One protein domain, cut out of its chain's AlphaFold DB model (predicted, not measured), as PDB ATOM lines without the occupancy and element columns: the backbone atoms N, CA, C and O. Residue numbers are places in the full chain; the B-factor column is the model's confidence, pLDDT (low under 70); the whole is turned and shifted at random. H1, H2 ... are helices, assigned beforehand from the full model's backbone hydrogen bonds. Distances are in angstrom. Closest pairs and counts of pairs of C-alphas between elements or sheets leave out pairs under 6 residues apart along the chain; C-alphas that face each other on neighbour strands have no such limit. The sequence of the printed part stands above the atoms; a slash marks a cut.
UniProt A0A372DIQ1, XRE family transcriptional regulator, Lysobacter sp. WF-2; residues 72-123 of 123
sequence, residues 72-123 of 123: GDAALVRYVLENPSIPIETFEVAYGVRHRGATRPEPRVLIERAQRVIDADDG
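What this domain is: This is residues 72 to 123 of the 123 residues of the protein "XRE family transcriptional regulator" of Lysobacter sp. WF-2 (UniProt A0A372DIQ1). Two short helices, H1 and H2, run side by side in opposite ways, and the longest helix, H3, starts beside H1 with its residues 107 to 110, then runs away from H1, crosses H2, on which it packs, and goes on past it. The link between H2 and H3 makes a wide loop at one edge of this flat, all-helix domain. The printed part has 52 residues with three named helices, in the order H1, H2, H3, and no named strand. It is compact, with a radius of gyration of the C-alphas of 10.8 A, and spans 32 by 26 by 14 A.

How they stand to each other: Start with H1, residues 74 to 82, and go on to H2, residues 88 to 96. The two are close but not clearly touching: their closest C-alphas, those of Val 80 and Phe 91, are 7.0 A apart. They run opposite ways at a shallow tilt of 9 degrees. Next look at H3, residues 107 to 121, which touches H1 with residues 107 to 110 alone; the closest C-alphas, of Leu 76 and Pro 107, are 4.8 A apart. These two helices are about perpendicular, at 74 degrees. H3 also touches H2, and their closest C-alphas, of Ala 94 and Ala 114, are 5.1 A apart. Their tilt of 73 degrees is only just about perpendicular. In H1, H2 and H3 every O i to N i+4 pair is within hydrogen-bond range.

Where its parts are: Find C-alpha 74 at (50.414, -20.001, -22.631); from there H1 runs 12.3 A to C-alpha 82. H2 begins at C-alpha 88, at (41.626, -31.702, -28.054), and covers 12.1 A to C-alpha 96. H3 runs 21.6 A from C-alpha 107 to C-alpha 121 at (25.861, -31.723, -23.033).

The domain as a whole: The two C-alphas farthest apart, those of Ala 102 and Gly 123, are 32.5 A apart. The printed part has no cut; the link from H1 to H2 is tight and the link from H2 to H3 is short. The mean pLDDT of the printed part is 86.2, and you will find values under 70 at residues 98 to 103 and at residue 123, the chain's last.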
ATOM      1  N   GLY A  72      44.997 -16.286 -25.958       73.38
ATOM      2  CA  GLY A  72      44.792 -17.322 -24.950       73.38
ATOM      3  C   GLY A  72      45.941 -17.499 -23.969       73.38
ATOM      4  O   GLY A  72      46.826 -16.655 -23.874       73.38
ATOM      5  N   ASP A  73      45.862 -18.557 -23.156       84.88
ATOM      6  CA  ASP A  73      46.860 -18.827 -22.108       84.88
ATOM      7  C   ASP A  73      48.028 -19.620 -22.662       84.88
ATOM      8  O   ASP A  73      47.821 -20.721 -23.174       84.88
ATOM      9  N   ALA A  74      49.250 -19.145 -22.450       88.25
ATOM     10  CA  ALA A  74      50.414 -20.001 -22.631       88.25
ATOM     11  C   ALA A  74      50.415 -21.148 -21.602       88.25
ATOM     12  O   ALA A  74      50.730 -22.280 -21.962       88.25
ATOM     13  N   ALA A  75      49.987 -20.903 -20.356       90.88
ATOM     14  CA  ALA A  75      50.011 -21.919 -19.303       90.88
ATOM     15  C   ALA A  75      49.037 -23.075 -19.582       90.88
ATOM     16  O   ALA A  75      49.381 -24.236 -19.375       90.88
ATOM     17  N   LEU A  76      47.842 -22.777 -20.106       92.19
ATOM     18  CA  LEU A  76      46.872 -23.792 -20.531       92.19
ATOM     19  C   LEU A  76      47.401 -24.621 -21.701       92.19
ATOM     20  O   LEU A  76      47.324 -25.845 -21.658       92.19
ATOM     21  N   VAL A  77      47.962 -23.963 -22.720       93.19
ATOM     22  CA  VAL A  77      48.546 -24.645 -23.883       93.19
ATOM     23  C   VAL A  77      49.655 -25.595 -23.436       93.19
ATOM     24  O   VAL A  77      49.612 -26.778 -23.767       93.19
ATOM     25  N   ARG A  78      50.595 -25.114 -22.610       94.56
ATOM     26  CA  ARG A  78      51.664 -25.940 -22.039       94.56
ATOM     27  C   ARG A  78      51.105 -27.137 -21.275       94.56
ATOM     28  O   ARG A  78      51.514 -28.265 -21.531       94.56
ATOM     29  N   TYR A  79      50.151 -26.895 -20.377       95.12
ATOM     30  CA  TYR A  79      49.553 -27.938 -19.551       95.12
ATOM     31  C   TYR A  79      48.935 -29.057 -20.398       95.12
ATOM     32  O   TYR A  79      49.172 -30.232 -20.137       95.12
ATOM     33  N   VAL A  80      48.177 -28.720 -21.442       95.19
ATOM     34  CA  VAL A  80      47.530 -29.733 -22.290       95.19
ATOM     35  C   VAL A  80      48.533 -30.488 -23.163       95.19
ATOM     36  O   VAL A  80      48.381 -31.692 -23.384       95.19
ATOM     37  N   LEU A  81      49.581 -29.818 -23.633       94.50
ATOM     38  CA  LEU A  81      50.665 -30.447 -24.385       94.50
ATOM     39  C   LEU A  81      51.475 -31.440 -23.533       94.50
ATOM     40  O   LEU A  81      51.887 -32.491 -24.023       94.50
ATOM     41  N   GLU A  82      51.654 -31.154 -22.242       95.38
ATOM     42  CA  GLU A  82      52.298 -32.059 -21.280       95.38
ATOM     43  C   GLU A  82      51.401 -33.231 -20.853       95.38
ATOM     44  O   GLU A  82      51.906 -34.256 -20.398       95.38
ATOM     45  N   ASN A  83      50.082 -33.112 -21.035       95.25
ATOM     46  CA  ASN A  83      49.093 -34.114 -20.645       95.25
ATOM     47  C   ASN A  83      48.352 -34.652 -21.890       95.25
ATOM     48  O   ASN A  83      47.217 -34.249 -22.159       95.25
ATOM     49  N   PRO A  84      48.961 -35.576 -22.663       91.44
ATOM     50  CA  PRO A  84      48.411 -36.053 -23.935       91.44
ATOM     51  C   PRO A  84      47.095 -36.833 -23.801       91.44
ATOM     52  O   PRO A  84      46.404 -37.024 -24.795       91.44
ATOM     53  N   SER A  85      46.730 -37.267 -22.591       93.25
ATOM     54  CA  SER A  85      45.437 -37.904 -22.312       93.25
ATOM     55  C   SER A  85      44.256 -36.933 -22.334       93.25
ATOM     56  O   SER A  85      43.119 -37.385 -22.328       93.25
ATOM     57  N   ILE A  86      44.503 -35.618 -22.312       94.12
ATOM     58  CA  ILE A  86      43.449 -34.606 -22.414       94.12
ATOM     59  C   ILE A  86      43.017 -34.505 -23.887       94.12
ATOM     60  O   ILE A  86      43.867 -34.175 -24.726       94.12
ATOM     61  N   PRO A  87      41.740 -34.757 -24.223       93.06
ATOM     62  CA  PRO A  87      41.233 -34.602 -25.583       93.06
ATOM     63  C   PRO A  87      41.388 -33.169 -26.103       93.06
ATOM     64  O   PRO A  87      41.368 -32.209 -25.326       93.06
ATOM     65  N   ILE A  88      41.530 -33.022 -27.422       92.12
ATOM     66  CA  ILE A  88      41.626 -31.702 -28.054       92.12
ATOM     67  C   ILE A  88      40.350 -30.881 -27.820       92.12
ATOM     68  O   ILE A  88      40.444 -29.725 -27.428       92.12
ATOM     69  N   GLU A  89      39.177 -31.510 -27.899       91.94
ATOM     70  CA  GLU A  89      37.869 -30.885 -27.660       91.94
ATOM     71  C   GLU A  89      37.774 -30.251 -26.260       91.94
ATOM     72  O   GLU A  89      37.360 -29.100 -26.110       91.94
ATOM     73  N   THR A  90      38.256 -30.945 -25.219       94.06
ATOM     74  CA  THR A  90      38.319 -30.400 -23.852       94.06
ATOM     75  C   THR A  90      39.194 -29.149 -23.788       94.06
ATOM     76  O   THR A  90      38.883 -28.195 -23.067       94.06
ATOM     77  N   PHE A  91      40.295 -29.130 -24.542       93.62
ATOM     78  CA  PHE A  91      41.141 -27.950 -24.662       93.62
ATOM     79  C   PHE A  91      40.440 -26.807 -25.393       93.62
ATOM     80  O   PHE A  91      40.501 -25.683 -24.898       93.62
ATOM     81  N   GLU A  92      39.762 -27.062 -26.510       92.50
ATOM     82  CA  GLU A  92      39.052 -26.031 -27.273       92.50
ATOM     83  C   GLU A  92      37.975 -25.351 -26.426       92.50
ATOM     84  O   GLU A  92      37.916 -24.118 -26.362       92.50
ATOM     85  N   VAL A  93      37.191 -26.140 -25.683       91.94
ATOM     86  CA  VAL A  93      36.210 -25.619 -24.724       91.94
ATOM     87  C   VAL A  93      36.913 -24.758 -23.676       91.94
ATOM     88  O   VAL A  93      36.550 -23.596 -23.498       91.94
ATOM     89  N   ALA A  94      37.959 -25.271 -23.015       91.31
ATOM     90  CA  ALA A  94      38.690 -24.535 -21.977       91.31
ATOM     91  C   ALA A  94      39.348 -23.241 -22.495       91.31
ATOM     92  O   ALA A  94      39.394 -22.232 -21.780       91.31
ATOM     93  N   TYR A  95      39.870 -23.266 -23.721       88.88
ATOM     94  CA  TYR A  95      40.565 -22.153 -24.358       88.88
ATOM     95  C   TYR A  95      39.586 -21.072 -24.832       88.88
ATOM     96  O   TYR A  95      39.861 -19.882 -24.661       88.88
ATOM     97  N   GLY A  96      38.422 -21.476 -25.351       84.50
ATOM     98  CA  GLY A  96      37.360 -20.585 -25.816       84.50
ATOM     99  C   GLY A  96      36.649 -19.811 -24.699       84.50
ATOM    100  O   GLY A  96      36.056 -18.756 -24.960       84.50
ATOM    101  N   VAL A  97      36.729 -20.266 -23.439       81.25
ATOM    102  CA  VAL A  97      36.115 -19.552 -22.307       81.25
ATOM    103  C   VAL A  97      36.769 -18.181 -22.105       81.25
ATOM    104  O   VAL A  97      37.891 -18.035 -21.606       81.25
ATOM    105  N   ARG A  98      36.000 -17.127 -22.397       65.56
ATOM    106  CA  ARG A  98      36.358 -15.748 -22.043       65.56
ATOM    107  C   ARG A  98      36.164 -15.524 -20.547       65.56
ATOM    108  O   ARG A  98      35.044 -15.396 -20.055       65.56
ATOM    109  N   HIS A  99      37.272 -15.421 -19.827       62.94
ATOM    110  CA  HIS A  99      37.277 -15.155 -18.394       62.94
ATOM    111  C   HIS A  99      36.985 -13.673 -18.126       62.94
ATOM    112  O   HIS A  99      37.796 -12.808 -18.445       62.94
ATOM    113  N   ARG A 100      35.824 -13.365 -17.532       55.38
ATOM    114  CA  ARG A 100      35.439 -12.004 -17.103       55.38
ATOM    115  C   ARG A 100      35.757 -11.766 -15.619       55.38
ATOM    116  O   ARG A 100      34.881 -11.388 -14.849       55.38
ATOM    117  N   GLY A 101      36.990 -12.041 -15.205       59.78
ATOM    118  CA  GLY A 101      37.464 -11.846 -13.830       59.78
ATOM    119  C   GLY A 101      38.924 -11.399 -13.806       59.78
ATOM    120  O   GLY A 101      39.647 -11.625 -14.771       59.78
ATOM    121  N   ALA A 102      39.353 -10.758 -12.715       58.91
ATOM    122  CA  ALA A 102      40.704 -10.195 -12.588       58.91
ATOM    123  C   ALA A 102      41.823 -11.255 -12.547       58.91
ATOM    124  O   ALA A 102      42.968 -10.939 -12.855       58.91
ATOM    125  N   THR A 103      41.492 -12.507 -12.209       65.94
ATOM    126  CA  THR A 103      42.456 -13.608 -12.101       65.94
ATOM    127  C   THR A 103      42.002 -14.783 -12.949       65.94
ATOM    128  O   THR A 103      40.884 -15.284 -12.796       65.94
ATOM    129  N   ARG A 104      42.882 -15.240 -13.841       72.75
ATOM    130  CA  ARG A 104      42.658 -16.460 -14.610       72.75
ATOM    131  C   ARG A 104      42.902 -17.688 -13.718       72.75
ATOM    132  O   ARG A 104      43.915 -17.710 -13.024       72.75
ATOM    133  N   PRO A 105      41.990 -18.678 -13.688       84.81
ATOM    134  CA  PRO A 105      42.208 -19.918 -12.947       84.81
ATOM    135  C   PRO A 105      43.405 -20.719 -13.474       84.81
ATOM    136  O   PRO A 105      43.744 -20.627 -14.650       84.81
ATOM    137  N   GLU A 106      43.967 -21.562 -12.609       90.50
ATOM    138  CA  GLU A 106      44.978 -22.571 -12.956       90.50
ATOM    139  C   GLU A 106      44.522 -23.466 -14.131       90.50
ATOM    140  O   GLU A 106      43.356 -23.885 -14.144       90.50
ATOM    141  N   PRO A 107      45.415 -23.854 -15.063       91.38
ATOM    142  CA  PRO A 107      45.089 -24.694 -16.220       91.38
ATOM    143  C   PRO A 107      44.287 -25.958 -15.897       91.38
ATOM    144  O   PRO A 107      43.292 -26.246 -16.561       91.38
ATOM    145  N   ARG A 108      44.660 -26.673 -14.828       93.81
ATOM    146  CA  ARG A 108      43.944 -27.874 -14.369       93.81
ATOM    147  C   ARG A 108      42.466 -27.593 -14.095       93.81
ATOM    148  O   ARG A 108      41.603 -28.363 -14.497       93.81
ATOM    149  N   VAL A 109      42.169 -26.469 -13.443       92.44
ATOM    150  CA  VAL A 109      40.794 -26.070 -13.106       92.44
ATOM    151  C   VAL A 109      40.002 -25.733 -14.367       92.44
ATOM    152  O   VAL A 109      38.803 -26.001 -14.424       92.44
ATOM    153  N   LEU A 110      40.651 -25.153 -15.380       91.19
ATOM    154  CA  LEU A 110      40.017 -24.873 -16.670       91.19
ATOM    155  C   LEU A 110      39.615 -26.161 -17.386       91.19
ATOM    156  O   LEU A 110      38.480 -26.263 -17.842       91.19
ATOM    157  N   ILE A 111      40.505 -27.154 -17.408       94.50
ATOM    158  CA  ILE A 111      40.236 -28.468 -18.005       94.50
ATOM    159  C   ILE A 111      39.126 -29.206 -17.257       94.50
ATOM    160  O   ILE A 111      38.186 -29.683 -17.886       94.50
ATOM    161  N   GLU A 112      39.161 -29.238 -15.922       93.50
ATOM    162  CA  GLU A 112      38.092 -29.856 -15.121       93.50
ATOM    163  C   GLU A 112      36.724 -29.204 -15.373       93.50
ATOM    164  O   GLU A 112      35.697 -29.880 -15.369       93.50
ATOM    165  N   ARG A 113      36.686 -27.881 -15.582       92.06
ATOM    166  CA  ARG A 113      35.447 -27.167 -15.919       92.06
ATOM    167  C   ARG A 113      34.969 -27.495 -17.326       92.06
ATOM    168  O   ARG A 113      33.779 -27.724 -17.488       92.06
ATOM    169  N   ALA A 114      35.871 -27.515 -18.303       92.69
ATOM    170  CA  ALA A 114      35.544 -27.869 -19.677       92.69
ATOM    171  C   ALA A 114      34.986 -29.292 -19.772       92.69
ATOM    172  O   ALA A 114      33.951 -29.489 -20.398       92.69
ATOM    173  N   GLN A 115      35.594 -30.248 -19.063       92.38
ATOM    174  CA  GLN A 115      35.106 -31.624 -19.029       92.38
ATOM    175  C   GLN A 115      33.674 -31.710 -18.494       92.38
ATOM    176  O   GLN A 115      32.832 -32.332 -19.118       92.38
ATOM    177  N   ARG A 116      33.359 -31.008 -17.395       91.88
ATOM    178  CA  ARG A 116      31.987 -30.984 -16.853       91.88
ATOM    179  C   ARG A 116      30.960 -30.381 -17.807       91.88
ATOM    180  O   ARG A 116      29.792 -30.722 -17.692       91.88
ATOM    181  N   VAL A 117      31.366 -29.434 -18.656       91.00
ATOM    182  CA  VAL A 117      30.473 -28.855 -19.669       91.00
ATOM    183  C   VAL A 117      30.175 -29.897 -20.742       91.00
ATOM    184  O   VAL A 117      29.011 -30.128 -21.026       91.00
ATOM    185  N   ILE A 118      31.208 -30.575 -21.250       90.75
ATOM    186  CA  ILE A 118      31.063 -31.651 -22.243       90.75
ATOM    187  C   ILE A 118      30.186 -32.783 -21.685       90.75
ATOM    188  O   ILE A 118      29.175 -33.128 -22.285       90.75
ATOM    189  N   ASP A 119      30.496 -33.274 -20.480       90.69
ATOM    190  CA  ASP A 119      29.743 -34.357 -19.833       90.69
ATOM    191  C   ASP A 119      28.257 -34.002 -19.599       90.69
ATOM    192  O   ASP A 119      27.422 -34.895 -19.484       90.69
ATOM    193  N   ALA A 120      27.927 -32.710 -19.467       88.31
ATOM    194  CA  ALA A 120      26.558 -32.236 -19.270       88.31
ATOM    195  C   ALA A 120      25.781 -32.057 -20.584       88.31
ATOM    196  O   ALA A 120      24.555 -32.125 -20.553       88.31
ATOM    197  N   ASP A 121      26.471 -31.824 -21.703       78.56
ATOM    198  CA  ASP A 121      25.861 -31.723 -23.033       78.56
ATOM    199  C   ASP A 121      25.603 -33.117 -23.653       78.56
ATOM    200  O   ASP A 121      24.702 -33.260 -24.481       78.56
ATOM    201  N   ASP A 122      26.339 -34.146 -23.217       73.31
ATOM    202  CA  ASP A 122      26.213 -35.542 -23.675       73.31
ATOM    203  C   ASP A 122      25.164 -36.391 -22.908       73.31
ATOM    204  O   ASP A 122      24.955 -37.562 -23.247       73.31
ATOM    205  N   GLY A 123      24.522 -35.842 -21.865       58.53
ATOM    206  CA  GLY A 123      23.585 -36.548 -20.965       58.53
ATOM    207  C   GLY A 123      22.116 -36.183 -21.150       58.53
ATOM    208  O   GLY A 123      21.283 -37.120 -21.149       58.53
TER     209      GLY A 123